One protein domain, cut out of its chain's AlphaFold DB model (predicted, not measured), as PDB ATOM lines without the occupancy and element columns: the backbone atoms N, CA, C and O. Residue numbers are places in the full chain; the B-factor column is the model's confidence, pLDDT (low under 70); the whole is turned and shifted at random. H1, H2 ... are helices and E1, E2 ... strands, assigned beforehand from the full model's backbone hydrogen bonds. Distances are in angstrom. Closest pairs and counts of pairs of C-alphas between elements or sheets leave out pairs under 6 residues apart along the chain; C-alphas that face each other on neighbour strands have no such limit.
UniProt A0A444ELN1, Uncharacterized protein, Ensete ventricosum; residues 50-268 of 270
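Overview. This is residues 50 to 268 of the 270 residues of an uncharacterized protein of Ensete ventricosum (UniProt A0A444ELN1). Near the middle of this domain lies a small parallel sheet of three strands, E4 E3 E5; H7 and H8, packed on each other, graze it, and past H7 the long helix H6 lies side by side with H9. Towards the other edge of the sheet, beyond E4, H3 and H4 have their centres farthest from the mean of the C-alphas, while the hairpin E1 E2 leads into the sheet, E2 running on into E3 at 80 degrees. The printed part has 219 residues, with ten named helices and five named strands in the order E1 E2 E3 H1 H2 E4 H3 H4 H5 H6 H7 E5 H8 H9 H10; the class is mostly helix. The whole is compact, with a radius of gyration of the C-alphas of 18.1 A and spans of 53 by 39 by 38 A.

Arrangement. Begin at the inner strand E3, residues 64 to 67. Its parallel neighbour on one side is E5, residues 215 to 218, where N 67 and O 217 are 2.8 A apart, within hydrogen-bond range. On the other side is E4, residues 97 to 99, also parallel, where N 66 and O 97 are 2.8 A apart. With H1, residues 68 to 71, and H2, residues 80 to 92, E3 and E4 form a strand-helix-strand unit, two parallel neighbour strands with helices between, and its crossover is right-handed. H7, residues 198 to 207, is on the sheet but only grazes it; look for its closest C-alphas to E5, Leu 207 and Ser 215, 6.3 A apart. H8, residues 227 to 235, also only grazes the sheet, and it touches H7 at a steep tilt of 47 degrees, the same way, closest at the C-alphas of Thr 200 and Ile 233, 5.4 A. H2 is close to H8 but not clearly touching it, with the C-alphas of Tyr 90 and Ile 227 closest at 6.5 A. Move outward to H6, residues 176 to 194: with its residues 184 to 191 alone it touches H7, about perpendicular at 90 degrees, closest at the C-alphas of Ala 191 and Leu 198, 5.3 A. H9, residues 240 to 250, touches H6 at a shallow tilt of 12 degrees, opposite ways, closest at the C-alphas of Leu 183 and Val 249, 6.0 A. H5, residues 162 to 174, touches H10, residues 256 to 260, with its residues 170 to 174 alone; the C-alphas of Trp 174 and Leu 256 are closest at 6.0 A. H3, residues 107 to 121, only just touches H1, through residue 107 alone, with the C-alphas of Met 68 and Ala 107 closest at 6.6 A. H3 and H4, residues 124 to 127, meet only through their link. In the antiparallel hairpin of E1, residues 50 to 54, and E2, residues 57 to 62, N 52 and O 59 are 2.8 A apart. Every O i to N i+4 pair is within hydrogen-bond range in H2, H5, H6, H7, H9 and H10, against 9 of 11 in H3 and 3 of 5 in H8; H1 and H4 are too short for such a pair.

Along the chain. Find C-alpha 64 at (-10.269, 48.294, 35.652), where E3 begins. H6 starts at C-alpha 176, (-35.292, 47.753, 22.691), and runs 27.5 A. H3 measures 21.4 A, H5 18.7 A, H2 18.5 A and E2 16.8 A. H10 ends at C-alpha 260, (-33.138, 35.357, 29.314).

Size, cuts and confidence. The C-alphas of Gly 56 and Pro 153 are the two farthest apart, at 56.6 A. The printed part has no cut. One link is long, H4 to H5, residues 128 to 161. Mean pLDDT of the printed part is 76.2; 66 residues are under 70, among them 100 to 134, 150 to 163 and 260 to 268.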
ATOM      1  N   ALA A  50      -8.271  47.387  44.136       85.94
ATOM      2  CA  ALA A  50      -9.107  46.735  45.131       85.94
ATOM      3  C   ALA A  50      -8.354  45.530  45.681       85.94
ATOM      4  O   ALA A  50      -7.695  44.810  44.933       85.94
ATOM      5  N   THR A  51      -8.459  45.303  46.987       86.56
ATOM      6  CA  THR A  51      -8.004  44.049  47.588       86.56
ATOM      7  C   THR A  51      -9.190  43.104  47.666       86.56
ATOM      8  O   THR A  51     -10.091  43.314  48.480       86.56
ATOM      9  N   VAL A  52      -9.199  42.078  46.822       82.00
ATOM     10  CA  VAL A  52     -10.143  40.963  46.939       82.00
ATOM     11  C   VAL A  52      -9.593  39.968  47.954       82.00
ATOM     12  O   VAL A  52      -8.381  39.781  48.036       82.00
ATOM     13  N   LYS A  53     -10.460  39.391  48.787       82.00
ATOM     14  CA  LYS A  53     -10.056  38.490  49.873       82.00
ATOM     15  C   LYS A  53     -10.908  37.235  49.868       82.00
ATOM     16  O   LYS A  53     -12.124  37.341  49.729       82.00
ATOM     17  N   ASN A  54     -10.278  36.099  50.132       79.81
ATOM     18  CA  ASN A  54     -10.960  34.833  50.362       79.81
ATOM     19  C   ASN A  54     -10.227  34.026  51.430       79.81
ATOM     20  O   ASN A  54      -9.039  33.773  51.300       79.81
ATOM     21  N   SER A  55     -10.939  33.637  52.490       75.19
ATOM     22  CA  SER A  55     -10.519  32.615  53.465       75.19
ATOM     23  C   SER A  55      -9.079  32.713  54.011       75.19
ATOM     24  O   SER A  55      -8.508  31.712  54.427       75.19
ATOM     25  N   GLY A  56      -8.514  33.923  54.073       80.06
ATOM     26  CA  GLY A  56      -7.155  34.196  54.564       80.06
ATOM     27  C   GLY A  56      -6.220  34.792  53.510       80.06
ATOM     28  O   GLY A  56      -5.287  35.506  53.870       80.06
ATOM     29  N   ASP A  57      -6.525  34.591  52.231       76.50
ATOM     30  CA  ASP A  57      -5.786  35.155  51.110       76.50
ATOM     31  C   ASP A  57      -6.309  36.538  50.726       76.50
ATOM     32  O   ASP A  57      -7.479  36.889  50.926       76.50
ATOM     33  N   SER A  58      -5.415  37.344  50.156       84.44
ATOM     34  CA  SER A  58      -5.746  38.655  49.617       84.44
ATOM     35  C   SER A  58      -4.970  38.922  48.338       84.44
ATOM     36  O   SER A  58      -3.747  38.785  48.322       84.44
ATOM     37  N   LEU A  59      -5.665  39.359  47.295       80.62
ATOM     38  CA  LEU A  59      -5.069  39.767  46.032       80.62
ATOM     39  C   LEU A  59      -5.423  41.223  45.753       80.62
ATOM     40  O   LEU A  59      -6.590  41.611  45.775       80.62
ATOM     41  N   MET A  60      -4.408  42.031  45.464       83.00
ATOM     42  CA  MET A  60      -4.606  43.383  44.964       83.00
ATOM     43  C   MET A  60      -4.773  43.335  43.444       83.00
ATOM     44  O   MET A  60      -3.886  42.865  42.736       83.00
ATOM     45  N   ILE A  61      -5.900  43.839  42.951       84.81
ATOM     46  CA  ILE A  61      -6.200  43.953  41.522       84.81
ATOM     47  C   ILE A  61      -6.347  45.420  41.131       84.81
ATOM     48  O   ILE A  61      -6.792  46.237  41.939       84.81
ATOM     49  N   CYS A  62      -6.033  45.755  39.880       87.31
ATOM     50  CA  CYS A  62      -6.517  46.988  39.275       87.31
ATOM     51  C   CYS A  62      -8.038  46.881  39.126       87.31
ATOM     52  O   CYS A  62      -8.554  45.880  38.628       87.31
ATOM     53  N   ARG A  63      -8.773  47.913  39.552       89.81
ATOM     54  CA  ARG A  63     -10.240  47.913  39.475       89.81
ATOM     55  C   ARG A  63     -10.746  47.964  38.038       89.81
ATOM     56  O   ARG A  63     -11.879  47.568  37.803       89.81
ATOM     57  N   VAL A  64      -9.939  48.413  37.078       90.38
ATOM     58  CA  VAL A  64     -10.269  48.294  35.652       90.38
ATOM     59  C   VAL A  64      -9.415  47.201  35.021       90.38
ATOM     60  O   VAL A  64      -8.190  47.310  34.994       90.38
ATOM     61  N   LEU A  65     -10.077  46.146  34.548       89.81
ATOM     62  CA  LEU A  65      -9.453  44.975  33.946       89.81
ATOM     63  C   LEU A  65      -9.461  45.107  32.420       89.81
ATOM     64  O   LEU A  65     -10.472  45.485  31.830       89.81
ATOM     65  N   ASN A  66      -8.365  44.744  31.767       85.12
ATOM     66  CA  ASN A  66      -8.250  44.742  30.313       85.12
ATOM     67  C   ASN A  66      -8.756  43.406  29.752       85.12
ATOM     68  O   ASN A  66      -8.084  42.382  29.853       85.12
ATOM     69  N   GLY A  67      -9.947  43.414  29.166       85.69
ATOM     70  CA  GLY A  67     -10.593  42.245  28.580       85.69
ATOM     71  C   GLY A  67     -10.048  41.890  27.210       85.69
ATOM     72  O   GLY A  67     -10.197  42.660  26.261       85.69
ATOM     73  N   MET A  68      -9.478  40.698  27.076       81.81
ATOM     74  CA  MET A  68      -8.798  40.263  25.858       81.81
ATOM     75  C   MET A  68      -9.716  39.523  24.877       81.81
ATOM     76  O   MET A  68      -9.251  39.090  23.836       81.81
ATOM     77  N   TRP A  69     -11.032  39.421  25.111       74.31
ATOM     78  CA  TRP A  69     -11.974  38.744  24.187       74.31
ATOM     79  C   TRP A  69     -11.852  39.163  22.727       74.31
ATOM     80  O   TRP A  69     -12.070  38.368  21.809       74.31
ATOM     81  N   GLN A  70     -11.504  40.421  22.486       71.69
ATOM     82  CA  GLN A  70     -11.372  40.947  21.137       71.69
ATOM     83  C   GLN A  70     -10.178  40.350  20.375       71.69
ATOM     84  O   GLN A  70     -10.096  40.541  19.164       71.69
ATOM     85  N   THR A  71      -9.317  39.558  21.028       70.75
ATOM     86  CA  THR A  71      -8.267  38.767  20.376       70.75
ATOM     87  C   THR A  71      -8.756  37.472  19.729       70.75
ATOM     88  O   THR A  71      -7.988  36.828  19.023       70.75
ATOM     89  N   SER A  72     -10.041  37.126  19.866       66.12
ATOM     90  CA  SER A  72     -10.687  35.917  19.309       66.12
ATOM     91  C   SER A  72     -10.680  35.763  17.784       66.12
ATOM     92  O   SER A  72     -11.295  34.842  17.256       66.12
ATOM     93  N   GLY A  73     -10.029  36.659  17.041       62.25
ATOM     94  CA  GLY A  73      -9.957  36.617  15.575       62.25
ATOM     95  C   GLY A  73     -11.226  37.101  14.863       62.25
ATOM     96  O   GLY A  73     -11.151  37.542  13.719       62.25
ATOM     97  N   GLY A  74     -12.377  37.162  15.546       63.09
ATOM     98  CA  GLY A  74     -13.622  37.750  15.023       63.09
ATOM     99  C   GLY A  74     -13.588  39.275  14.826       63.09
ATOM    100  O   GLY A  74     -14.602  39.877  14.469       63.09
ATOM    101  N   TRP A  75     -12.438  39.907  15.080       62.19
ATOM    102  CA  TRP A  75     -12.244  41.357  15.118       62.19
ATOM    103  C   TRP A  75     -11.079  41.838  14.240       62.19
ATOM    104  O   TRP A  75     -10.633  42.975  14.402       62.19
ATOM    105  N   GLY A  76     -10.618  41.010  13.301       66.44
ATOM    106  CA  GLY A  76      -9.462  41.288  12.446       66.44
ATOM    107  C   GLY A  76      -8.202  40.558  12.908       66.44
ATOM    108  O   GLY A  76      -8.166  39.982  13.995       66.44
ATOM    109  N   SER A  77      -7.177  40.556  12.054       68.19
ATOM    110  CA  SER A  77      -5.869  39.997  12.391       68.19
ATOM    111  C   SER A  77      -5.177  40.875  13.425       68.19
ATOM    112  O   SER A  77      -5.127  42.095  13.268       68.19
ATOM    113  N   ILE A  78      -4.634  40.244  14.457       73.88
ATOM    114  CA  ILE A  78      -3.805  40.904  15.459       73.88
ATOM    115  C   ILE A  78      -2.359  40.540  15.168       73.88
ATOM    116  O   ILE A  78      -2.027  39.354  15.084       73.88
ATOM    117  N   ASP A  79      -1.527  41.564  15.007       84.19
ATOM    118  CA  ASP A  79      -0.086  41.384  15.026       84.19
ATOM    119  C   ASP A  79       0.374  41.120  16.464       84.19
ATOM    120  O   ASP A  79      -0.095  41.749  17.417       84.19
ATOM    121  N   ARG A  80       1.241  40.120  16.630       77.94
ATOM    122  CA  ARG A  80       1.645  39.650  17.957       77.94
ATOM    123  C   ARG A  80       2.553  40.649  18.661       77.94
ATOM    124  O   ARG A  80       2.376  40.845  19.861       77.94
ATOM    125  N   ASP A  81       3.475  41.269  17.936       79.94
ATOM    126  CA  ASP A  81       4.447  42.189  18.518       79.94
ATOM    127  C   ASP A  81       3.735  43.486  18.920       79.94
ATOM    128  O   ASP A  81       3.854  43.930  20.063       79.94
ATOM    129  N   ASP A  82       2.859  44.004  18.054       82.81
ATOM    130  CA  ASP A  82       2.043  45.184  18.368       82.81
ATOM    131  C   ASP A  82       1.111  44.954  19.568       82.81
ATOM    132  O   ASP A  82       0.875  45.863  20.375       82.81
ATOM    133  N   ALA A  83       0.568  43.740  19.710       80.88
ATOM    134  CA  ALA A  83      -0.289  43.398  20.836       80.88
ATOM    135  C   ALA A  83       0.483  43.339  22.160       80.88
ATOM    136  O   ALA A  83      -0.008  43.852  23.169       80.88
ATOM    137  N   VAL A  84       1.682  42.751  22.158       78.94
ATOM    138  CA  VAL A  84       2.561  42.692  23.336       78.94
ATOM    139  C   VAL A  84       3.003  44.095  23.743       78.94
ATOM    140  O   VAL A  84       2.879  44.458  24.914       78.94
ATOM    141  N   GLU A  85       3.417  44.922  22.785       84.44
ATOM    142  CA  GLU A  85       3.787  46.319  23.033       84.44
ATOM    143  C   GLU A  85       2.617  47.136  23.599       84.44
ATOM    144  O   GLU A  85       2.791  47.954  24.505       84.44
ATOM    145  N   ALA A  86       1.392  46.889  23.126       83.38
ATOM    146  CA  ALA A  86       0.207  47.495  23.722       83.38
ATOM    147  C   ALA A  86       0.021  47.043  25.179       83.38
ATOM    148  O   ALA A  86      -0.191  47.884  26.049       83.38
ATOM    149  N   MET A  87       0.147  45.751  25.491       80.12
ATOM    150  CA  MET A  87       0.025  45.263  26.873       80.12
ATOM    151  C   MET A  87       1.039  45.917  27.820       80.12
ATOM    152  O   MET A  87       0.659  46.279  28.937       80.12
ATOM    153  N   LEU A  88       2.283  46.129  27.367       79.94
ATOM    154  CA  LEU A  88       3.305  46.863  28.123       79.94
ATOM    155  C   LEU A  88       2.848  48.294  28.426       79.94
ATOM    156  O   LEU A  88       2.828  48.690  29.589       79.94
ATOM    157  N   ARG A  89       2.345  49.028  27.424       85.50
ATOM    158  CA  ARG A  89       1.803  50.385  27.628       85.50
ATOM    159  C   ARG A  89       0.644  50.426  28.631       85.50
ATOM    160  O   ARG A  89       0.558  51.364  29.424       85.50
ATOM    161  N   TYR A  90      -0.249  49.434  28.625       82.00
ATOM    162  CA  TYR A  90      -1.331  49.341  29.617       82.00
ATOM    163  C   TYR A  90      -0.780  49.084  31.028       82.00
ATOM    164  O   TYR A  90      -1.201  49.749  31.978       82.00
ATOM    165  N   ALA A  91       0.180  48.167  31.169       78.38
ATOM    166  CA  ALA A  91       0.814  47.871  32.450       78.38
ATOM    167  C   ALA A  91       1.575  49.086  33.011       78.38
ATOM    168  O   ALA A  91       1.363  49.440  34.173       78.38
ATOM    169  N   ASP A  92       2.361  49.773  32.178       79.62
ATOM    170  CA  ASP A  92       3.101  50.995  32.529       79.62
ATOM    171  C   ASP A  92       2.163  52.135  32.955       79.62
ATOM    172  O   ASP A  92       2.484  52.938  33.832       79.62
ATOM    173  N   ALA A  93       0.954  52.178  32.389       81.75
ATOM    174  CA  ALA A  93      -0.099  53.111  32.778       81.75
ATOM    175  C   ALA A  93      -0.867  52.693  34.052       81.75
ATOM    176  O   ALA A  93      -1.852  53.342  34.423       81.75
ATOM    177  N   GLY A  94      -0.457  51.610  34.719       79.81
ATOM    178  CA  GLY A  94      -1.084  51.086  35.932       79.81
ATOM    179  C   GLY A  94      -2.414  50.362  35.696       79.81
ATOM    180  O   GLY A  94      -3.196  50.234  36.637       79.81
ATOM    181  N   LEU A  95      -2.695  49.927  34.461       83.25
ATOM    182  CA  LEU A  95      -3.820  49.062  34.083       83.25
ATOM    183  C   LEU A  95      -3.307  47.622  34.003       83.25
ATOM    184  O   LEU A  95      -3.147  47.054  32.928       83.25
ATOM    185  N   SER A  96      -2.965  47.058  35.157       81.56
ATOM    186  CA  SER A  96      -2.126  45.859  35.259       81.56
ATOM    187  C   SER A  96      -2.889  44.535  35.378       81.56
ATOM    188  O   SER A  96      -2.273  43.489  35.558       81.56
ATOM    189  N   THR A  97      -4.222  44.545  35.300       82.38
ATOM    190  CA  THR A  97      -5.052  43.334  35.425       82.38
ATOM    191  C   THR A  97      -5.730  43.033  34.092       82.38
ATOM    192  O   THR A  97      -6.341  43.921  33.509       82.38
ATOM    193  N   PHE A  98      -5.620  41.796  33.604       78.25
ATOM    194  CA  PHE A  98      -6.102  41.369  32.284       78.25
ATOM    195  C   PHE A  98      -7.045  40.163  32.427       78.25
ATOM    196  O   PHE A  98      -6.798  39.293  33.258       78.25
ATOM    197  N   ASP A  99      -8.107  40.120  31.623       81.06
ATOM    198  CA  ASP A  99      -9.102  39.035  31.550       81.06
ATOM    199  C   ASP A  99      -9.020  38.310  30.194       81.06
ATOM    200  O   ASP A  99      -8.792  38.948  29.165       81.06
ATOM    201  N   MET A 100      -9.187  36.981  30.189       65.50
ATOM    202  CA  MET A 100      -8.984  36.105  29.023       65.50
ATOM    203  C   MET A 100      -9.684  34.735  29.177       65.50
ATOM    204  O   MET A 100      -9.988  34.340  30.301       65.50
ATOM    205  N   ALA A 101      -9.922  34.009  28.067       48.53
ATOM    206  CA  ALA A 101     -10.463  32.630  28.034       48.53
ATOM    207  C   ALA A 101     -10.178  31.872  26.702       48.53
ATOM    208  O   ALA A 101      -9.732  32.477  25.732       48.53
ATOM    209  N   ASP A 102     -10.439  30.558  26.646       32.88
ATOM    210  CA  ASP A 102     -10.182  29.587  25.538       32.88
ATOM    211  C   ASP A 102     -10.640  30.071  24.190       32.88
ATOM    212  O   ASP A 102      -9.902  30.102  23.207       32.88
ATOM    213  N   HIS A 103     -11.896  30.475  24.142       45.72
ATOM    214  CA  HIS A 103     -12.524  30.868  22.903       45.72
ATOM    215  C   HIS A 103     -12.092  32.275  22.453       45.72
ATOM    216  O   HIS A 103     -12.585  32.795  21.452       45.72
ATOM    217  N   TYR A 104     -11.161  32.911  23.179       63.28
ATOM    218  CA  TYR A 104     -10.671  34.263  22.931       63.28
ATOM    219  C   TYR A 104      -9.490  34.245  21.936       63.28
ATOM    220  O   TYR A 104      -8.677  35.172  21.892       63.28
ATOM    221  N   GLY A 105      -9.385  33.206  21.098       64.25
ATOM    222  CA  GLY A 105      -8.289  33.044  20.141       64.25
ATOM    223  C   GLY A 105      -6.997  32.677  20.878       64.25
ATOM    224  O   GLY A 105      -7.029  31.761  21.691       64.25
ATOM    225  N   PRO A 106      -5.862  33.371  20.667       58.09
ATOM    226  CA  PRO A 106      -4.611  33.049  21.359       58.09
ATOM    227  C   PRO A 106      -4.590  33.483  22.837       58.09
ATOM    228  O   PRO A 106      -3.576  33.292  23.507       58.09
ATOM    229  N   ALA A 107      -5.657  34.101  23.365       55.03
ATOM    230  CA  ALA A 107      -5.654  34.626  24.735       55.03
ATOM    231  C   ALA A 107      -5.425  33.527  25.779       55.03
ATOM    232  O   ALA A 107      -4.865  33.785  26.839       55.03
ATOM    233  N   GLU A 108      -5.830  32.298  25.473       38.19
ATOM    234  CA  GLU A 108      -5.694  31.182  26.391       38.19
ATOM    235  C   GLU A 108      -4.387  30.405  26.260       38.19
ATOM    236  O   GLU A 108      -3.972  29.788  27.231       38.19
ATOM    237  N   ASP A 109      -3.667  30.509  25.140       43.88
ATOM    238  CA  ASP A 109      -2.258  30.096  25.091       43.88
ATOM    239  C   ASP A 109      -1.417  30.996  26.020       43.88
ATOM    240  O   ASP A 109      -0.546  30.529  26.761       43.88
ATOM    241  N   LEU A 110      -1.739  32.295  26.053       47.06
ATOM    242  CA  LEU A 110      -1.133  33.287  26.948       47.06
ATOM    243  C   LEU A 110      -1.560  33.084  28.412       47.06
ATOM    244  O   LEU A 110      -0.717  33.087  29.313       47.06
ATOM    245  N   TYR A 111      -2.846  32.820  28.656       44.72
ATOM    246  CA  TYR A 111      -3.339  32.418  29.975       44.72
ATOM    247  C   TYR A 111      -2.809  31.049  30.406       44.72
ATOM    248  O   TYR A 111      -2.590  30.807  31.586       44.72
ATOM    249  N   GLY A 112      -2.579  30.141  29.465       35.53
ATOM    250  CA  GLY A 112      -2.153  28.764  29.680       35.53
ATOM    251  C   GLY A 112      -0.765  28.688  30.302       35.53
ATOM    252  O   GLY A 112      -0.528  27.881  31.201       35.53
ATOM    253  N   ILE A 113       0.140  29.587  29.913       49.25
ATOM    254  CA  ILE A 113       1.444  29.771  30.571       49.25
ATOM    255  C   ILE A 113       1.263  30.259  32.024       49.25
ATOM    256  O   ILE A 113       1.978  29.825  32.930       49.25
ATOM    257  N   PHE A 114       0.277  31.122  32.261       47.62
ATOM    258  CA  PHE A 114      -0.042  31.729  33.554       47.62
ATOM    259  C   PHE A 114      -0.742  30.755  34.528       47.62
ATOM    260  O   PHE A 114      -0.263  30.540  35.644       47.62
ATOM    261  N   ILE A 115      -1.819  30.083  34.111       41.97
ATOM    262  CA  ILE A 115      -2.629  29.198  34.960       41.97
ATOM    263  C   ILE A 115      -1.955  27.844  35.210       41.97
ATOM    264  O   ILE A 115      -2.219  27.211  36.228       41.97
ATOM    265  N   ASN A 116      -1.032  27.399  34.347       40.56
ATOM    266  CA  ASN A 116      -0.240  26.193  34.616       40.56
ATOM    267  C   ASN A 116       0.758  26.381  35.765       40.56
ATOM    268  O   ASN A 116       1.095  25.403  36.433       40.56
ATOM    269  N   ARG A 117       1.190  27.616  36.052       46.31
ATOM    270  CA  ARG A 117       1.912  27.917  37.298       46.31
ATOM    271  C   ARG A 117       0.958  27.907  38.484       46.31
ATOM    272  O   ARG A 117       1.248  27.255  39.476       46.31
ATOM    273  N   VAL A 118      -0.221  28.516  38.350       46.09
ATOM    274  CA  VAL A 118      -1.253  28.511  39.402       46.09
ATOM    275  C   VAL A 118      -1.655  27.083  39.792       46.09
ATOM    276  O   VAL A 118      -1.592  26.736  40.964       46.09
ATOM    277  N   ARG A 119      -1.959  26.204  38.829       46.53
ATOM    278  CA  ARG A 119      -2.326  24.796  39.083       46.53
ATOM    279  C   ARG A 119      -1.195  23.946  39.652       46.53
ATOM    280  O   ARG A 119      -1.465  22.989  40.368       46.53
ATOM    281  N   ARG A 120       0.062  24.244  39.314       47.00
ATOM    282  CA  ARG A 120       1.213  23.520  39.878       47.00
ATOM    283  C   ARG A 120       1.574  23.980  41.282       47.00
ATOM    284  O   ARG A 120       2.245  23.240  41.992       47.00
ATOM    285  N   GLU A 121       1.207  25.203  41.644       50.50
ATOM    286  CA  GLU A 121       1.820  25.895  42.775       50.50
ATOM    287  C   GLU A 121       0.800  26.417  43.801       50.50
ATOM    288  O   GLU A 121       1.228  26.947  44.828       50.50
ATOM    289  N   ARG A 122      -0.517  26.313  43.567       50.03
ATOM    290  CA  ARG A 122      -1.564  26.885  44.438       50.03
ATOM    291  C   ARG A 122      -2.740  25.927  44.716       50.03
ATOM    292  O   ARG A 122      -2.907  24.947  43.989       50.03
ATOM    293  N   PRO A 123      -3.535  26.193  45.775       51.38
ATOM    294  CA  PRO A 123      -4.655  25.346  46.192       51.38
ATOM    295  C   PRO A 123      -5.837  25.296  45.199       51.38
ATOM    296  O   PRO A 123      -6.047  26.256  44.451       51.38
ATOM    297  N   PRO A 124      -6.639  24.209  45.196       54.91
ATOM    298  CA  PRO A 124      -7.710  23.980  44.218       54.91
ATOM    299  C   PRO A 124      -8.861  24.995  44.248       54.91
ATOM    300  O   PRO A 124      -9.513  25.183  43.222       54.91
ATOM    301  N   GLU A 125      -9.114  25.662  45.379       58.00
ATOM    302  CA  GLU A 125     -10.264  26.570  45.534       58.00
ATOM    303  C   GLU A 125     -10.128  27.848  44.683       58.00
ATOM    304  O   GLU A 125     -11.123  28.452  44.288       58.00
ATOM    305  N   MET A 126      -8.896  28.216  44.311       46.19
ATOM    306  CA  MET A 126      -8.584  29.368  43.453       46.19
ATOM    307  C   MET A 126      -9.168  29.238  42.033       46.19
ATOM    308  O   MET A 126      -9.329  30.233  41.327       46.19
ATOM    309  N   LEU A 127      -9.518  28.021  41.603       51.19
ATOM    310  CA  LEU A 127     -10.183  27.790  40.318       51.19
ATOM    311  C   LEU A 127     -11.659  28.224  40.321       51.19
ATOM    312  O   LEU A 127     -12.209  28.464  39.249       51.19
ATOM    313  N   GLU A 128     -12.294  28.354  41.491       46.06
ATOM    314  CA  GLU A 128     -13.725  28.675  41.614       46.06
ATOM    315  C   GLU A 128     -14.021  30.189  41.695       46.06
ATOM    316  O   GLU A 128     -15.178  30.605  41.604       46.06
ATOM    317  N   GLU A 129     -12.994  31.038  41.803       41.28
ATOM    318  CA  GLU A 129     -13.128  32.497  41.982       41.28
ATOM    319  C   GLU A 129     -13.023  33.315  40.687       41.28
ATOM    320  O   GLU A 129     -13.132  34.543  40.695       41.28
ATOM    321  N   VAL A 130     -12.832  32.652  39.550       38.16
ATOM    322  CA  VAL A 130     -12.635  33.313  38.257       38.16
ATOM    323  C   VAL A 130     -13.992  33.728  37.666       38.16
ATOM    324  O   VAL A 130     -14.857  32.890  37.403       38.16
ATOM    325  N   ARG A 131     -14.203  35.034  37.449       40.47
ATOM    326  CA  ARG A 131     -15.419  35.610  36.836       40.47
ATOM    327  C   ARG A 131     -15.058  36.636  35.759       40.47
ATOM    328  O   ARG A 131     -14.235  37.509  36.013       40.47
ATOM    329  N   GLY A 132     -15.746  36.579  34.614       38.78
ATOM    330  CA  GLY A 132     -15.621  37.541  33.511       38.78
ATOM    331  C   GLY A 132     -16.893  38.381  33.319       38.78
ATOM    332  O   GLY A 132     -17.999  37.846  33.288       38.78
ATOM    333  N   TYR A 133     -16.744  39.702  33.176       50.88
ATOM    334  CA  TYR A 133     -17.836  40.674  32.982       50.88
ATOM    335  C   TYR A 133     -17.552  41.663  31.848       50.88
ATOM    336  O   TYR A 133     -16.605  42.423  31.946       50.88
ATOM    337  N   GLY A 134     -18.395  41.764  30.816       57.78
ATOM    338  CA  GLY A 134     -18.215  42.758  29.743       57.78
ATOM    339  C   GLY A 134     -18.978  44.066  29.984       57.78
ATOM    340  O   GLY A 134     -20.174  44.125  29.710       57.78
ATOM    341  N   THR A 135     -18.297  45.130  30.416       73.00
ATOM    342  CA  THR A 135     -18.959  46.379  30.864       73.00
ATOM    343  C   THR A 135     -19.415  47.284  29.725       73.00
ATOM    344  O   THR A 135     -20.480  47.884  29.790       73.00
ATOM    345  N   VAL A 136     -18.632  47.363  28.649       78.81
ATOM    346  CA  VAL A 136     -18.895  48.269  27.513       78.81
ATOM    347  C   VAL A 136     -19.690  47.615  26.376       78.81
ATOM    348  O   VAL A 136     -19.841  48.202  25.306       78.81
ATOM    349  N   MET A 137     -20.184  46.386  26.575       78.75
ATOM    350  CA  MET A 137     -21.009  45.647  25.602       78.75
ATOM    351  C   MET A 137     -20.375  45.557  24.200       78.75
ATOM    352  O   MET A 137     -21.011  45.850  23.186       78.75
ATOM    353  N   GLY A 138     -19.078  45.235  24.133       72.50
ATOM    354  CA  GLY A 138     -18.334  45.185  22.867       72.50
ATOM    355  C   GLY A 138     -18.217  46.538  22.148       72.50
ATOM    356  O   GLY A 138     -17.918  46.566  20.957       72.50
ATOM    357  N   GLY A 139     -18.469  47.644  22.857       76.31
ATOM    358  CA  GLY A 139     -18.440  49.012  22.345       76.31
ATOM    359  C   GLY A 139     -19.817  49.637  22.100       76.31
ATOM    360  O   GLY A 139     -19.860  50.778  21.650       76.31
ATOM    361  N   LEU A 140     -20.937  48.951  22.382       84.81
ATOM    362  CA  LEU A 140     -22.275  49.549  22.221       84.81
ATOM    363  C   LEU A 140     -22.528  50.717  23.183       84.81
ATOM    364  O   LEU A 140     -23.260  51.636  22.829       84.81
ATOM    365  N   LEU A 141     -21.902  50.716  24.364       81.06
ATOM    366  CA  LEU A 141     -21.895  51.870  25.268       81.06
ATOM    367  C   LEU A 141     -20.822  52.875  24.837       81.06
ATOM    368  O   LEU A 141     -19.824  53.056  25.529       81.06
ATOM    369  N   SER A 142     -20.990  53.495  23.668       86.62
ATOM    370  CA  SER A 142     -20.092  54.546  23.175       86.62
ATOM    371  C   SER A 142     -20.808  55.529  22.252       86.62
ATOM    372  O   SER A 142     -21.858  55.227  21.684       86.62
ATOM    373  N   GLU A 143     -20.199  56.698  22.051       87.38
ATOM    374  CA  GLU A 143     -20.675  57.752  21.145       87.38
ATOM    375  C   GLU A 143     -20.930  57.245  19.724       87.38
ATOM    376  O   GLU A 143     -21.802  57.748  19.026       87.38
ATOM    377  N   LYS A 144     -20.202  56.205  19.315       84.00
ATOM    378  CA  LYS A 144     -20.313  55.542  18.018       84.00
ATOM    379  C   LYS A 144     -21.736  55.055  17.697       84.00
ATOM    380  O   LYS A 144     -22.082  54.933  16.524       84.00
ATOM    381  N   PHE A 145     -22.533  54.739  18.719       84.25
ATOM    382  CA  PHE A 145     -23.899  54.226  18.575       84.25
ATOM    383  C   PHE A 145     -24.969  55.184  19.109       84.25
ATOM    384  O   PHE A 145     -26.148  54.826  19.097       84.25
ATOM    385  N   LEU A 146     -24.586  56.386  19.548       86.81
ATOM    386  CA  LEU A 146     -25.523  57.427  19.961       86.81
ATOM    387  C   LEU A 146     -26.294  57.952  18.738       86.81
ATOM    388  O   LEU A 146     -25.703  58.221  17.696       86.81
ATOM    389  N   ASP A 147     -27.614  58.047  18.865       84.75
ATOM    390  CA  ASP A 147     -28.587  58.476  17.852       84.75
ATOM    391  C   ASP A 147     -28.588  57.656  16.546       84.75
ATOM    392  O   ASP A 147     -29.260  57.999  15.570       84.75
ATOM    393  N   ALA A 148     -27.887  56.520  16.517       80.38
ATOM    394  CA  ALA A 148     -27.878  55.632  15.364       80.38
ATOM    395  C   ALA A 148     -29.260  54.984  15.183       80.38
ATOM    396  O   ALA A 148     -29.778  54.348  16.097       80.38
ATOM    397  N   ASN A 149     -29.857  55.087  13.995       70.06
ATOM    398  CA  ASN A 149     -31.112  54.404  13.677       70.06
ATOM    399  C   ASN A 149     -30.829  53.052  13.004       70.06
ATOM    400  O   ASN A 149     -30.306  53.006  11.893       70.06
ATOM    401  N   VAL A 150     -31.180  51.950  13.674       64.62
ATOM    402  CA  VAL A 150     -30.982  50.576  13.165       64.62
ATOM    403  C   VAL A 150     -32.094  50.094  12.221       64.62
ATOM    404  O   VAL A 150     -31.945  49.036  11.619       64.62
ATOM    405  N   SER A 151     -33.189  50.849  12.079       55.50
ATOM    406  CA  SER A 151     -34.373  50.483  11.280       55.50
ATOM    407  C   SER A 151     -34.383  51.086   9.866       55.50
ATOM    408  O   SER A 151     -35.258  50.765   9.065       55.50
ATOM    409  N   ILE A 152     -33.431  51.966   9.550       53.59
ATOM    410  CA  ILE A 152     -33.205  52.578   8.228       53.59
ATOM    411  C   ILE A 152     -31.870  52.015   7.702       53.59
ATOM    412  O   ILE A 152     -31.004  51.745   8.540       53.59
ATOM    413  N   PRO A 153     -31.662  51.796   6.378       47.53
ATOM    414  CA  PRO A 153     -30.361  51.403   5.836       47.53
ATOM    415  C   PRO A 153     -29.259  52.250   6.468       47.53
ATOM    416  O   PRO A 153     -29.295  53.476   6.507       47.53
ATOM    417  N   PHE A 154     -28.370  51.520   7.109       47.25
ATOM    418  CA  PHE A 154     -27.734  51.914   8.344       47.25
ATOM    419  C   PHE A 154     -26.652  52.982   8.109       47.25
ATOM    420  O   PHE A 154     -25.687  52.734   7.394       47.25
ATOM    421  N   ALA A 155     -26.806  54.167   8.716       49.31
ATOM    422  CA  ALA A 155     -25.819  55.261   8.665       49.31
ATOM    423  C   ALA A 155     -24.784  55.207   9.811       49.31
ATOM    424  O   ALA A 155     -23.883  56.040   9.884       49.31
ATOM    425  N   GLY A 156     -24.928  54.242  10.724       51.94
ATOM    426  CA  GLY A 156     -23.948  53.969  11.769       51.94
ATOM    427  C   GLY A 156     -22.819  53.039  11.295       51.94
ATOM    428  O   GLY A 156     -22.720  52.694  10.118       51.94
ATOM    429  N   PRO A 157     -21.979  52.553  12.218       57.28
ATOM    430  CA  PRO A 157     -20.931  51.558  11.962       57.28
ATOM    431  C   PRO A 157     -21.401  50.109  12.180       57.28
ATOM    432  O   PRO A 157     -21.989  49.816  13.221       57.28
ATOM    433  N   PRO A 158     -21.239  49.218  11.181       61.44
ATOM    434  CA  PRO A 158     -22.052  48.007  11.062       61.44
ATOM    435  C   PRO A 158     -21.914  47.104  12.288       61.44
ATOM    436  O   PRO A 158     -20.831  46.994  12.861       61.44
ATOM    437  N   LEU A 159     -23.002  46.418  12.668       66.06
ATOM    438  CA  LEU A 159     -22.983  45.331  13.662       66.06
ATOM    439  C   LEU A 159     -22.322  44.082  13.049       66.06
ATOM    440  O   LEU A 159     -22.940  43.031  12.878       66.06
ATOM    441  N   ASN A 160     -21.069  44.236  12.635       66.88
ATOM    442  CA  ASN A 160     -20.335  43.287  11.809       66.88
ATOM    443  C   ASN A 160     -19.610  42.209  12.616       66.88
ATOM    444  O   ASN A 160     -19.075  41.282  12.015       66.88
ATOM    445  N   THR A 161     -19.600  42.303  13.950       66.94
ATOM    446  CA  THR A 161     -18.971  41.287  14.797       66.94
ATOM    447  C   THR A 161     -20.008  40.430  15.520       66.94
ATOM    448  O   THR A 161     -21.040  40.949  15.968       66.94
ATOM    449  N   PRO A 162     -19.738  39.124  15.706       64.19
ATOM    450  CA  PRO A 162     -20.641  38.227  16.430       64.19
ATOM    451  C   PRO A 162     -21.000  38.726  17.837       64.19
ATOM    452  O   PRO A 162     -22.133  38.568  18.290       64.19
ATOM    453  N   SER A 163     -20.066  39.383  18.536       65.25
ATOM    454  CA  SER A 163     -20.335  39.891  19.886       65.25
ATOM    455  C   SER A 163     -21.271  41.094  19.877       65.25
ATOM    456  O   SER A 163     -22.164  41.158  20.714       65.25
ATOM    457  N   LEU A 164     -21.131  42.024  18.925       73.31
ATOM    458  CA  LEU A 164     -22.067  43.148  18.802       73.31
ATOM    459  C   LEU A 164     -23.488  42.657  18.509       73.31
ATOM    460  O   LEU A 164     -24.445  43.169  19.086       73.31
ATOM    461  N   GLN A 165     -23.629  41.617  17.683       71.56
ATOM    462  CA  GLN A 165     -24.924  40.980  17.434       71.56
ATOM    463  C   GLN A 165     -25.490  40.316  18.696       71.56
ATOM    464  O   GLN A 165     -26.678  40.470  18.982       71.56
ATOM    465  N   LYS A 166     -24.649  39.641  19.494       69.31
ATOM    466  CA  LYS A 166     -25.045  39.098  20.804       69.31
ATOM    467  C   LYS A 166     -25.562  40.203  21.724       69.31
ATOM    468  O   LYS A 166     -26.677  40.101  22.230       69.31
ATOM    469  N   TYR A 167     -24.791  41.271  21.919       77.56
ATOM    470  CA  TYR A 167     -25.193  42.367  22.799       77.56
ATOM    471  C   TYR A 167     -26.438  43.095  22.290       77.56
ATOM    472  O   TYR A 167     -27.276  43.489  23.096       77.56
ATOM    473  N   LYS A 168     -26.629  43.203  20.970       84.38
ATOM    474  CA  LYS A 168     -27.861  43.752  20.393       84.38
ATOM    475  C   LYS A 168     -29.099  42.938  20.785       84.38
ATOM    476  O   LYS A 168     -30.111  43.538  21.132       84.38
ATOM    477  N   ARG A 169     -29.018  41.602  20.818       77.94
ATOM    478  CA  ARG A 169     -30.123  40.755  21.315       77.94
ATOM    479  C   ARG A 169     -30.434  41.038  22.785       77.94
ATOM    480  O   ARG A 169     -31.604  41.104  23.149       77.94
ATOM    481  N   MET A 170     -29.404  41.261  23.605       79.25
ATOM    482  CA  MET A 170     -29.583  41.651  25.011       79.25
ATOM    483  C   MET A 170     -30.274  43.014  25.130       79.25
ATOM    484  O   MET A 170     -31.201  43.160  25.918       79.25
ATOM    485  N   VAL A 171     -29.880  43.990  24.305       87.31
ATOM    486  CA  VAL A 171     -30.532  45.310  24.233       87.31
ATOM    487  C   VAL A 171     -32.011  45.181  23.854       87.31
ATOM    488  O   VAL A 171     -32.870  45.796  24.488       87.31
ATOM    489  N   ASP A 172     -32.326  44.347  22.863       87.25
ATOM    490  CA  ASP A 172     -33.703  44.118  22.415       87.25
ATOM    491  C   ASP A 172     -34.558  43.437  23.491       87.25
ATOM    492  O   ASP A 172     -35.704  43.828  23.738       87.25
ATOM    493  N   ALA A 173     -33.987  42.457  24.190       84.38
ATOM    494  CA  ALA A 173     -34.632  41.794  25.315       84.38
ATOM    495  C   ALA A 173     -34.818  42.727  26.523       84.38
ATOM    496  O   ALA A 173     -35.838  42.642  27.202       84.38
ATOM    497  N   TRP A 174     -33.886  43.643  26.776       91.00
ATOM    498  CA  TRP A 174     -33.959  44.572  27.901       91.00
ATOM    499  C   TRP A 174     -35.067  45.613  27.696       91.00
ATOM    500  O   TRP A 174     -36.049  45.623  28.431       91.00
ATOM    501  N   GLY A 175     -34.980  46.438  26.658       90.81
ATOM    502  CA  GLY A 175     -35.951  47.520  26.439       90.81
ATOM    503  C   GLY A 175     -36.048  48.008  25.001       90.81
ATOM    504  O   GLY A 175     -36.742  48.985  24.723       90.81
ATOM    505  N   GLY A 176     -35.360  47.333  24.078       91.38
ATOM    506  CA  GLY A 176     -35.292  47.753  22.691       91.38
ATOM    507  C   GLY A 176     -34.322  48.908  22.467       91.38
ATOM    508  O   GLY A 176     -33.830  49.568  23.384       91.38
ATOM    509  N   TRP A 177     -34.057  49.159  21.188       90.88
ATOM    510  CA  TRP A 177     -33.088  50.163  20.767       90.88
ATOM    511  C   TRP A 177     -33.468  51.586  21.192       90.88
ATOM    512  O   TRP A 177     -32.598  52.359  21.574       90.88
ATOM    513  N   SER A 178     -34.757  51.931  21.185       92.50
ATOM    514  CA  SER A 178     -35.213  53.268  21.578       92.50
ATOM    515  C   SER A 178     -34.898  53.580  23.042       92.50
ATOM    516  O   SER A 178     -34.351  54.642  23.326       92.50
ATOM    517  N   LEU A 179     -35.168  52.651  23.970       93.94
ATOM    518  CA  LEU A 179     -34.811  52.849  25.379       93.94
ATOM    519  C   LEU A 179     -33.289  52.868  25.570       93.94
ATOM    520  O   LEU A 179     -32.765  53.656  26.354       93.94
ATOM    521  N   PHE A 180     -32.563  52.052  24.803       93.69
ATOM    522  CA  PHE A 180     -31.105  52.087  24.786       93.69
ATOM    523  C   PHE A 180     -30.549  53.445  24.339       93.69
ATOM    524  O   PHE A 180     -29.607  53.934  24.952       93.69
ATOM    525  N   GLN A 181     -31.168  54.111  23.362       95.19
ATOM    526  CA  GLN A 181     -30.789  55.476  22.982       95.19
ATOM    527  C   GLN A 181     -31.040  56.488  24.100       95.19
ATOM    528  O   GLN A 181     -30.180  57.327  24.357       95.19
ATOM    529  N   VAL A 182     -32.155  56.375  24.828       96.50
ATOM    530  CA  VAL A 182     -32.407  57.219  26.011       96.50
ATOM    531  C   VAL A 182     -31.306  57.026  27.059       96.50
ATOM    532  O   VAL A 182     -30.818  58.004  27.633       96.50
ATOM    533  N   LEU A 183     -30.854  55.786  27.272       96.44
ATOM    534  CA  LEU A 183     -29.739  55.491  28.169       96.44
ATOM    535  C   LEU A 183     -28.429  56.116  27.666       96.44
ATOM    536  O   LEU A 183     -27.754  56.802  28.434       96.44
ATOM    537  N   LEU A 184     -28.086  55.941  26.383       95.81
ATOM    538  CA  LEU A 184     -26.882  56.532  25.786       95.81
ATOM    539  C   LEU A 184     -26.891  58.063  25.874       95.81
ATOM    540  O   LEU A 184     -25.889  58.654  26.267       95.81
ATOM    541  N   GLN A 185     -28.018  58.713  25.575       97.56
ATOM    542  CA  GLN A 185     -28.170  60.165  25.697       97.56
ATOM    543  C   GLN A 185     -28.017  60.631  27.149       97.56
ATOM    544  O   GLN A 185     -27.385  61.655  27.407       97.56
ATOM    545  N   THR A 186     -28.555  59.874  28.107       97.81
ATOM    546  CA  THR A 186     -28.420  60.175  29.539       97.81
ATOM    547  C   THR A 186     -26.962  60.085  29.978       97.81
ATOM    548  O   THR A 186     -26.421  61.052  30.512       97.81
ATOM    549  N   MET A 187     -26.274  58.990  29.645       97.06
ATOM    550  CA  MET A 187     -24.842  58.858  29.929       97.06
ATOM    551  C   MET A 187     -24.007  59.895  29.172       97.06
ATOM    552  O   MET A 187     -23.002  60.354  29.702       97.06
ATOM    553  N   LYS A 188     -24.420  60.326  27.971       97.31
ATOM    554  CA  LYS A 188     -23.734  61.394  27.233       97.31
ATOM    555  C   LYS A 188     -23.833  62.744  27.937       97.31
ATOM    556  O   LYS A 188     -22.853  63.489  27.939       97.31
ATOM    557  N   LYS A 189     -24.978  63.068  28.541       98.00
ATOM    558  CA  LYS A 189     -25.130  64.284  29.356       98.00
ATOM    559  C   LYS A 189     -24.178  64.257  30.552       98.00
ATOM    560  O   LYS A 189     -23.427  65.211  30.730       98.00
ATOM    561  N   VAL A 190     -24.130  63.139  31.282       98.12
ATOM    562  CA  VAL A 190     -23.191  62.936  32.402       98.12
ATOM    563  C   VAL A 190     -21.738  63.028  31.923       98.12
ATOM    564  O   VAL A 190     -20.934  63.765  32.482       98.12
ATOM    565  N   ALA A 191     -21.399  62.356  30.824       96.62
ATOM    566  CA  ALA A 191     -20.058  62.394  30.245       96.62
ATOM    567  C   ALA A 191     -19.638  63.824  29.870       96.62
ATOM    568  O   ALA A 191     -18.509  64.232  30.129       96.62
ATOM    569  N   SER A 192     -20.572  64.608  29.320       97.56
ATOM    570  CA  SER A 192     -20.338  66.007  28.947       97.56
ATOM    571  C   SER A 192     -20.164  66.911  30.169       97.56
ATOM    572  O   SER A 192     -19.278  67.761  30.154       97.56
ATOM    573  N   LYS A 193     -20.952  66.700  31.234       97.56
ATOM    574  CA  LYS A 193     -20.808  67.388  32.530       97.56
ATOM    575  C   LYS A 193     -19.402  67.210  33.113       97.56
ATOM    576  O   LYS A 193     -18.833  68.167  33.622       97.56
ATOM    577  N   HIS A 194     -18.833  66.012  32.977       96.75
ATOM    578  CA  HIS A 194     -17.529  65.654  33.549       96.75
ATOM    579  C   HIS A 194     -16.342  65.752  32.579       96.75
ATOM    580  O   HIS A 194     -15.206  65.512  32.978       96.75
ATOM    581  N   GLY A 195     -16.570  66.086  31.306       95.62
ATOM    582  CA  GLY A 195     -15.505  66.184  30.299       95.62
ATOM    583  C   GLY A 195     -14.827  64.848  29.960       95.62
ATOM    584  O   GLY A 195     -13.657  64.830  29.577       95.62
ATOM    585  N   VAL A 196     -15.544  63.731  30.100       95.38
ATOM    586  CA  VAL A 196     -15.053  62.366  29.838       95.38
ATOM    587  C   VAL A 196     -15.843  61.701  28.709       95.38
ATOM    588  O   VAL A 196     -16.820  62.252  28.202       95.38
ATOM    589  N   SER A 197     -15.424  60.507  28.289       94.38
ATOM    590  CA  SER A 197     -16.163  59.720  27.298       94.38
ATOM    591  C   SER A 197     -17.329  58.951  27.931       94.38
ATOM    592  O   SER A 197     -17.301  58.601  29.115       94.38
ATOM    593  N   LEU A 198     -18.362  58.653  27.142       94.50
ATOM    594  CA  LEU A 198     -19.499  57.837  27.587       94.50
ATOM    595  C   LEU A 198     -19.072  56.456  28.149       94.50
ATOM    596  O   LEU A 198     -19.564  56.093  29.220       94.50
ATOM    597  N   PRO A 199     -18.123  55.712  27.532       91.44
ATOM    598  CA  PRO A 199     -17.593  54.479  28.118       91.44
ATOM    599  C   PRO A 199     -16.995  54.672  29.518       91.44
ATOM    600  O   PRO A 199     -17.171  53.813  30.381       91.44
ATOM    601  N   THR A 200     -16.328  55.806  29.767       93.88
ATOM    602  CA  THR A 200     -15.740  56.136  31.079       93.88
ATOM    603  C   THR A 200     -16.826  56.227  32.155       93.88
ATOM    604  O   THR A 200     -16.681  55.647  33.233       93.88
ATOM    605  N   VAL A 201     -17.950  56.889  31.845       96.06
ATOM    606  CA  VAL A 201     -19.120  56.977  32.738       96.06
ATOM    607  C   VAL A 201     -19.715  55.596  32.999       96.06
ATOM    608  O   VAL A 201     -19.966  55.256  34.153       96.06
ATOM    609  N   ALA A 202     -19.898  54.782  31.955       92.62
ATOM    610  CA  ALA A 202     -20.461  53.439  32.089       92.62
ATOM    611  C   ALA A 202     -19.622  52.552  33.025       92.62
ATOM    612  O   ALA A 202     -20.161  51.901  33.922       92.62
ATOM    613  N   VAL A 203     -18.295  52.562  32.861       91.38
ATOM    614  CA  VAL A 203     -17.396  51.776  33.714       91.38
ATOM    615  C   VAL A 203     -17.394  52.299  35.147       91.38
ATOM    616  O   VAL A 203     -17.513  51.507  36.083       91.38
ATOM    617  N   ARG A 204     -17.325  53.622  35.346       94.75
ATOM    618  CA  ARG A 204     -17.374  54.198  36.695       94.75
ATOM    619  C   ARG A 204     -18.692  53.888  37.404       94.75
ATOM    620  O   ARG A 204     -18.661  53.528  38.578       94.75
ATOM    621  N   TYR A 205     -19.823  53.975  36.707       92.62
ATOM    622  CA  TYR A 205     -21.134  53.643  37.268       92.62
ATOM    623  C   TYR A 205     -21.176  52.207  37.804       92.62
ATOM    624  O   TYR A 205     -21.677  51.976  38.905       92.62
ATOM    625  N   ILE A 206     -20.606  51.248  37.064       87.69
ATOM    626  CA  ILE A 206     -20.510  49.846  37.497       87.69
ATOM    627  C   ILE A 206     -19.536  49.677  38.664       87.69
ATOM    628  O   ILE A 206     -19.860  48.986  39.626       87.69
ATOM    629  N   LEU A 207     -18.383  50.352  38.648       89.31
ATOM    630  CA  LEU A 207     -17.439  50.336  39.772       89.31
ATOM    631  C   LEU A 207     -18.001  50.945  41.063       89.31
ATOM    632  O   LEU A 207     -17.487  50.647  42.142       89.31
ATOM    633  N   ASN A 208     -19.021  51.794  40.974       88.50
ATOM    634  CA  ASN A 208     -19.701  52.357  42.137       88.50
ATOM    635  C   ASN A 208     -20.796  51.435  42.696       88.50
ATOM    636  O   ASN A 208     -21.341  51.720  43.762       88.50
ATOM    637  N   GLN A 209     -21.125  50.332  42.015       79.81
ATOM    638  CA  GLN A 209     -22.121  49.393  42.516       79.81
ATOM    639  C   GLN A 209     -21.591  48.612  43.728       79.81
ATOM    640  O   GLN A 209     -20.406  48.257  43.778       79.81
ATOM    641  N   PRO A 210     -22.467  48.277  44.693       74.69
ATOM    642  CA  PRO A 210     -22.107  47.392  45.790       74.69
ATOM    643  C   PRO A 210     -21.534  46.071  45.271       74.69
ATOM    644  O   PRO A 210     -22.012  45.519  44.281       74.69
ATOM    645  N   SER A 211     -20.521  45.553  45.963       73.62
ATOM    646  CA  SER A 211     -19.877  44.264  45.660       73.62
ATOM    647  C   SER A 211     -19.064  44.206  44.357       73.62
ATOM    648  O   SER A 211     -18.494  43.157  44.059       73.62
ATOM    649  N   VAL A 212     -18.934  45.304  43.604       71.25
ATOM    650  CA  VAL A 212     -18.089  45.345  42.400       71.25
ATOM    651  C   VAL A 212     -16.648  45.718  42.759       71.25
ATOM    652  O   VAL A 212     -16.290  46.884  42.950       71.25
ATOM    653  N   ALA A 213     -15.786  44.701  42.818       79.38
ATOM    654  CA  ALA A 213     -14.353  44.887  43.044       79.38
ATOM    655  C   ALA A 213     -13.643  45.475  41.814       79.38
ATOM    656  O   ALA A 213     -12.787  46.351  41.957       79.38
ATOM    657  N   GLY A 214     -14.042  45.047  40.614       84.12
ATOM    658  CA  GLY A 214     -13.482  45.522  39.358       84.12
ATOM    659  C   GLY A 214     -14.441  45.380  38.180       84.12
ATOM    660  O   GLY A 214     -15.466  44.708  38.262       84.12
ATOM    661  N   SER A 215     -14.105  46.046  37.084       84.06
ATOM    662  CA  SER A 215     -14.898  46.129  35.865       84.06
ATOM    663  C   SER A 215     -13.990  45.939  34.657       84.06
ATOM    664  O   SER A 215     -12.915  46.531  34.579       84.06
ATOM    665  N   MET A 216     -14.411  45.098  33.716       85.50
ATOM    666  CA  MET A 216     -13.617  44.802  32.529       85.50
ATOM    667  C   MET A 216     -13.957  45.746  31.375       85.50
ATOM    668  O   MET A 216     -15.136  45.991  31.081       85.50
ATOM    669  N   VAL A 217     -12.925  46.191  30.668       85.06
ATOM    670  CA  VAL A 217     -13.005  46.951  29.421       85.06
ATOM    671  C   VAL A 217     -12.315  46.148  28.329       85.06
ATOM    672  O   VAL A 217     -11.146  45.803  28.459       85.06
ATOM    673  N   GLY A 218     -13.037  45.843  27.251       82.75
ATOM    674  CA  GLY A 218     -12.460  45.141  26.106       82.75
ATOM    675  C   GLY A 218     -11.370  45.978  25.435       82.75
ATOM    676  O   GLY A 218     -11.610  47.146  25.122       82.75
ATOM    677  N   VAL A 219     -10.199  45.381  25.212       82.56
ATOM    678  CA  VAL A 219      -9.065  46.019  24.536       82.56
ATOM    679  C   VAL A 219      -8.796  45.369  23.180       82.56
ATOM    680  O   VAL A 219      -8.744  44.145  23.054       82.56
ATOM    681  N   ARG A 220      -8.568  46.192  22.150       80.31
ATOM    682  CA  ARG A 220      -8.102  45.735  20.830       80.31
ATOM    683  C   ARG A 220      -6.616  46.045  20.704       80.31
ATOM    684  O   ARG A 220      -6.232  47.040  20.090       80.31
ATOM    685  N   LEU A 221      -5.805  45.220  21.357       80.19
ATOM    686  CA  LEU A 221      -4.351  45.374  21.432       80.19
ATOM    687  C   LEU A 221      -3.744  45.515  20.026       80.19
ATOM    688  O   LEU A 221      -4.101  44.759  19.126       80.19
ATOM    689  N   GLY A 222      -2.900  46.532  19.829       75.62
ATOM    690  CA  GLY A 222      -2.296  46.863  18.530       75.62
ATOM    691  C   GLY A 222      -3.224  47.542  17.506       75.62
ATOM    692  O   GLY A 222      -2.750  48.016  16.482       75.62
ATOM    693  N   LEU A 223      -4.537  47.638  17.762       76.12
ATOM    694  CA  LEU A 223      -5.514  48.203  16.812       76.12
ATOM    695  C   LEU A 223      -6.180  49.490  17.312       76.12
ATOM    696  O   LEU A 223      -6.395  50.423  16.539       76.12
ATOM    697  N   SER A 224      -6.565  49.539  18.587       75.56
ATOM    698  CA  SER A 224      -7.138  50.735  19.205       75.56
ATOM    699  C   SER A 224      -6.894  50.747  20.709       75.56
ATOM    700  O   SER A 224      -7.211  49.781  21.406       75.56
ATOM    701  N   GLU A 225      -6.379  51.867  21.211       77.00
ATOM    702  CA  GLU A 225      -6.021  52.037  22.617       77.00
ATOM    703  C   GLU A 225      -6.962  53.008  23.323       77.00
ATOM    704  O   GLU A 225      -7.298  54.073  22.805       77.00
ATOM    705  N   HIS A 226      -7.355  52.652  24.544       83.12
ATOM    706  CA  HIS A 226      -8.251  53.449  25.376       83.12
ATOM    707  C   HIS A 226      -7.593  53.827  26.708       83.12
ATOM    708  O   HIS A 226      -8.289  54.127  27.670       83.12
ATOM    709  N   ILE A 227      -6.254  53.830  26.787       84.50
ATOM    710  CA  ILE A 227      -5.496  54.046  28.033       84.50
ATOM    711  C   ILE A 227      -5.867  55.374  28.706       84.50
ATOM    712  O   ILE A 227      -6.045  55.416  29.923       84.50
ATOM    713  N   LYS A 228      -6.001  56.461  27.933       88.44
ATOM    714  CA  LYS A 228      -6.360  57.786  28.465       88.44
ATOM    715  C   LYS A 228      -7.749  57.774  29.106       88.44
ATOM    716  O   LYS A 228      -7.883  58.150  30.268       88.44
ATOM    717  N   ASP A 229      -8.748  57.295  28.371       85.75
ATOM    718  CA  ASP A 229     -10.131  57.181  28.847       85.75
ATOM    719  C   ASP A 229     -10.222  56.239  30.052       85.75
ATOM    720  O   ASP A 229     -10.848  56.556  31.058       85.75
ATOM    721  N   THR A 230      -9.502  55.119  30.000       86.31
ATOM    722  CA  THR A 230      -9.475  54.131  31.081       86.31
ATOM    723  C   THR A 230      -8.851  54.709  32.351       86.31
ATOM    724  O   THR A 230      -9.333  54.462  33.452       86.31
ATOM    725  N   ASN A 231      -7.817  55.545  32.225       88.75
ATOM    726  CA  ASN A 231      -7.251  56.258  33.367       88.75
ATOM    727  C   ASN A 231      -8.200  57.318  33.940       88.75
ATOM    728  O   ASN A 231      -8.237  57.488  35.159       88.75
ATOM    729  N   ALA A 232      -8.981  57.996  33.092       91.75
ATOM    730  CA  ALA A 232      -9.959  58.992  33.531       91.75
ATOM    731  C   ALA A 232     -11.063  58.386  34.416       91.75
ATOM    732  O   ALA A 232     -11.617  59.089  35.263       91.75
ATOM    733  N   ILE A 233     -11.329  57.077  34.291       93.12
ATOM    734  CA  ILE A 233     -12.271  56.347  35.153       93.12
ATOM    735  C   ILE A 233     -11.906  56.551  36.619       93.12
ATOM    736  O   ILE A 233     -12.791  56.820  37.419       93.12
ATOM    737  N   PHE A 234     -10.623  56.463  36.981       91.06
ATOM    738  CA  PHE A 234     -10.194  56.497  38.382       91.06
ATOM    739  C   PHE A 234     -10.341  57.863  39.048       91.06
ATOM    740  O   PHE A 234     -10.483  57.916  40.269       91.06
ATOM    741  N   SER A 235     -10.312  58.940  38.265       91.00
ATOM    742  CA  SER A 235     -10.499  60.316  38.735       91.00
ATOM    743  C   SER A 235     -11.942  60.806  38.629       91.00
ATOM    744  O   SER A 235     -12.266  61.836  39.204       91.00
ATOM    745  N   LEU A 236     -12.800  60.105  37.884       94.62
ATOM    746  CA  LEU A 236     -14.201  60.486  37.719       94.62
ATOM    747  C   LEU A 236     -14.978  60.227  39.011       94.62
ATOM    748  O   LEU A 236     -14.963  59.102  39.495       94.62
ATOM    749  N   GLU A 237     -15.709  61.204  39.528       95.38
ATOM    750  CA  GLU A 237     -16.656  61.020  40.630       95.38
ATOM    751  C   GLU A 237     -18.066  61.290  40.102       95.38
ATOM    752  O   GLU A 237     -18.324  62.352  39.546       95.38
ATOM    753  N   LEU A 238     -18.955  60.301  40.217       95.94
ATOM    754  CA  LEU A 238     -20.363  60.452  39.848       95.94
ATOM    755  C   LEU A 238     -21.132  60.866  41.093       95.94
ATOM    756  O   LEU A 238     -21.083  60.150  42.096       95.94
ATOM    757  N   ASP A 239     -21.821  62.000  41.024       96.75
ATOM    758  CA  ASP A 239     -22.667  62.456  42.122       96.75
ATOM    759  C   ASP A 239     -24.029  61.738  42.132       96.75
ATOM    760  O   ASP A 239     -24.344  60.915  41.265       96.75
ATOM    761  N   ASP A 240     -24.844  62.026  43.148       96.56
ATOM    762  CA  ASP A 240     -26.153  61.393  43.310       96.56
ATOM    763  C   ASP A 240     -27.079  61.670  42.118       96.56
ATOM    764  O   ASP A 240     -27.867  60.806  41.739       96.56
ATOM    765  N   GLU A 241     -26.993  62.849  41.499       97.69
ATOM    766  CA  GLU A 241     -27.794  63.185  40.320       97.69
ATOM    767  C   GLU A 241     -27.380  62.317  39.124       97.69
ATOM    768  O   GLU A 241     -28.236  61.720  38.460       97.69
ATOM    769  N   ASP A 242     -26.074  62.176  38.890       98.00
ATOM    770  CA  ASP A 242     -25.531  61.329  37.833       98.00
ATOM    771  C   ASP A 242     -25.969  59.872  38.021       98.00
ATOM    772  O   ASP A 242     -26.529  59.258  37.106       98.00
ATOM    773  N   MET A 243     -25.770  59.328  39.227       96.50
ATOM    774  CA  MET A 243     -26.121  57.946  39.563       96.50
ATOM    775  C   MET A 243     -27.628  57.701  39.434       96.50
ATOM    776  O   MET A 243     -28.041  56.694  38.846       96.50
ATOM    777  N   ASN A 244     -28.459  58.619  39.934       96.88
ATOM    778  CA  ASN A 244     -29.914  58.497  39.867       96.88
ATOM    779  C   ASN A 244     -30.421  58.585  38.427       96.88
ATOM    780  O   ASN A 244     -31.244  57.764  38.028       96.88
ATOM    781  N   SER A 245     -29.901  59.513  37.618       97.75
ATOM    782  CA  SER A 245     -30.338  59.671  36.225       97.75
ATOM    783  C   SER A 245     -30.109  58.400  35.393       97.75
ATOM    784  O   SER A 245     -31.004  57.961  34.670       97.75
ATOM    785  N   ILE A 246     -28.952  57.746  35.555       96.50
ATOM    786  CA  ILE A 246     -28.627  56.479  34.882       96.50
ATOM    787  C   ILE A 246     -29.491  55.334  35.430       96.50
ATOM    788  O   ILE A 246     -29.989  54.500  34.664       96.50
ATOM    789  N   THR A 247     -29.698  55.299  36.749       92.69
ATOM    790  CA  THR A 247     -30.504  54.274  37.426       92.69
ATOM    791  C   THR A 247     -31.965  54.309  36.973       92.69
ATOM    792  O   THR A 247     -32.544  53.261  36.680       92.69
ATOM    793  N   GLU A 248     -32.567  55.492  36.877       96.81
ATOM    794  CA  GLU A 248     -33.978  55.647  36.509       96.81
ATOM    795  C   GLU A 248     -34.265  55.228  35.066       96.81
ATOM    796  O   GLU A 248     -35.308  54.635  34.792       96.81
ATOM    797  N   VAL A 249     -33.330  55.446  34.136       96.25
ATOM    798  CA  VAL A 249     -33.464  54.895  32.778       96.25
ATOM    799  C   VAL A 249     -33.257  53.381  32.788       96.25
ATOM    800  O   VAL A 249     -34.012  52.645  32.154       96.25
ATOM    801  N   SER A 250     -32.277  52.899  33.557       89.88
ATOM    802  CA  SER A 250     -31.954  51.472  33.662       89.88
ATOM    803  C   SER A 250     -33.142  50.631  34.169       89.88
ATOM    804  O   SER A 250     -33.387  49.535  33.661       89.88
ATOM    805  N   LYS A 251     -33.927  51.168  35.116       92.56
ATOM    806  CA  LYS A 251     -35.136  50.543  35.694       92.56
ATOM    807  C   LYS A 251     -36.325  50.427  34.735       92.56
ATOM    808  O   LYS A 251     -37.235  49.651  35.012       92.56
ATOM    809  N   GLN A 252     -36.348  51.188  33.642       95.38
ATOM    810  CA  GLN A 252     -37.445  51.129  32.666       95.38
ATOM    811  C   GLN A 252     -37.378  49.878  31.783       95.38
ATOM    812  O   GLN A 252     -38.381  49.491  31.182       95.38
ATOM    813  N   GLY A 253     -36.208  49.244  31.685       92.94
ATOM    814  CA  GLY A 253     -36.071  47.987  30.967       92.94
ATOM    815  C   GLY A 253     -36.499  46.781  31.799       92.94
ATOM    816  O   GLY A 253     -36.652  46.829  33.019       92.94
ATOM    817  N   ARG A 254     -36.701  45.662  31.113       90.25
ATOM    818  CA  ARG A 254     -37.089  44.382  31.700       90.25
ATOM    819  C   ARG A 254     -35.918  43.746  32.445       90.25
ATOM    820  O   ARG A 254     -34.763  43.864  32.046       90.25
ATOM    821  N   ASP A 255     -36.246  42.997  33.491       81.69
ATOM    822  CA  ASP A 255     -35.301  42.170  34.241       81.69
ATOM    823  C   ASP A 255     -34.744  41.049  33.346       81.69
ATOM    824  O   ASP A 255     -35.432  40.067  33.049       81.69
ATOM    825  N   LEU A 256     -33.501  41.211  32.887       73.69
ATOM    826  CA  LEU A 256     -32.873  40.290  31.942       73.69
ATOM    827  C   LEU A 256     -32.681  38.882  32.509       73.69
ATOM    828  O   LEU A 256     -32.777  37.928  31.741       73.69
ATOM    829  N   VAL A 257     -32.491  38.731  33.823       65.12
ATOM    830  CA  VAL A 257     -32.369  37.404  34.449       65.12
ATOM    831  C   VAL A 257     -33.689  36.648  34.318       65.12
ATOM    832  O   VAL A 257     -33.703  35.467  33.986       65.12
ATOM    833  N   LYS A 258     -34.824  37.336  34.487       77.50
ATOM    834  CA  LYS A 258     -36.150  36.731  34.282       77.50
ATOM    835  C   LYS A 258     -36.458  36.452  32.812       77.50
ATOM    836  O   LYS A 258     -37.138  35.475  32.508       77.50
ATOM    837  N   VAL A 259     -36.005  37.316  31.904       80.44
ATOM    838  CA  VAL A 259     -36.308  37.195  30.467       80.44
ATOM    839  C   VAL A 259     -35.444  36.120  29.800       80.44
ATOM    840  O   VAL A 259     -35.962  35.267  29.074       80.44
ATOM    841  N   ILE A 260     -34.135  36.151  30.040       65.44
ATOM    842  CA  ILE A 260     -33.138  35.357  29.314       65.44
ATOM    843  C   ILE A 260     -32.691  34.140  30.126       65.44
ATOM    844  O   ILE A 260     -32.580  33.058  29.553       65.44
ATOM    845  N   GLY A 261     -32.535  34.285  31.442       56.16
ATOM    846  CA  GLY A 261     -31.939  33.271  32.311       56.16
ATOM    847  C   GLY A 261     -30.530  33.661  32.757       56.16
ATOM    848  O   GLY A 261     -30.138  34.825  32.652       56.16
ATOM    849  N   ASP A 262     -29.792  32.690  33.288       50.88
ATOM    850  CA  ASP A 262     -28.409  32.885  33.725       50.88
ATOM    851  C   ASP A 262     -27.447  32.877  32.522       50.88
ATOM    852  O   ASP A 262     -27.812  32.542  31.393       50.88
ATOM    853  N   CYS A 263     -26.192  33.254  32.750       51.25
ATOM    854  CA  CYS A 263     -25.148  33.271  31.739       51.25
ATOM    855  C   CYS A 263     -25.044  31.913  31.024       51.25
ATOM    856  O   CYS A 263     -24.791  30.873  31.634       51.25
ATOM    857  N   GLY A 264     -25.203  31.927  29.701       50.28
ATOM    858  CA  GLY A 264     -25.204  30.740  28.854       50.28
ATOM    859  C   GLY A 264     -26.604  30.280  28.437       50.28
ATOM    860  O   GLY A 264     -26.722  29.596  27.418       50.28
ATOM    861  N   ASP A 265     -27.666  30.669  29.152       52.62
ATOM    862  CA  ASP A 265     -29.046  30.308  28.795       52.62
ATOM    863  C   ASP A 265     -29.491  30.934  27.468       52.62
ATOM    864  O   ASP A 265     -30.324  30.357  26.761       52.62
ATOM    865  N   GLU A 266     -28.868  32.041  27.054       54.38
ATOM    866  CA  GLU A 266     -29.116  32.675  25.758       54.38
ATOM    867  C   GLU A 266     -28.758  31.788  24.555       54.38
ATOM    868  O   GLU A 266     -29.199  32.063  23.440       54.38
ATOM    869  N   TYR A 267     -27.963  30.735  24.772       51.75
ATOM    870  CA  TYR A 267     -27.573  29.764  23.747       51.75
ATOM    871  C   TYR A 267     -28.369  28.457  23.812       51.75
ATOM    872  O   TYR A 267     -28.287  27.651  22.890       51.75
ATOM    873  N   ARG A 268     -29.112  28.220  24.900       50.50
ATOM    874  CA  ARG A 268     -29.808  26.946  25.163       50.50
ATOM    875  C   ARG A 268     -31.259  26.940  24.688       50.50
ATOM    876  O   ARG A 268     -31.855  25.875  24.575       50.50
TER     877      ARG A 268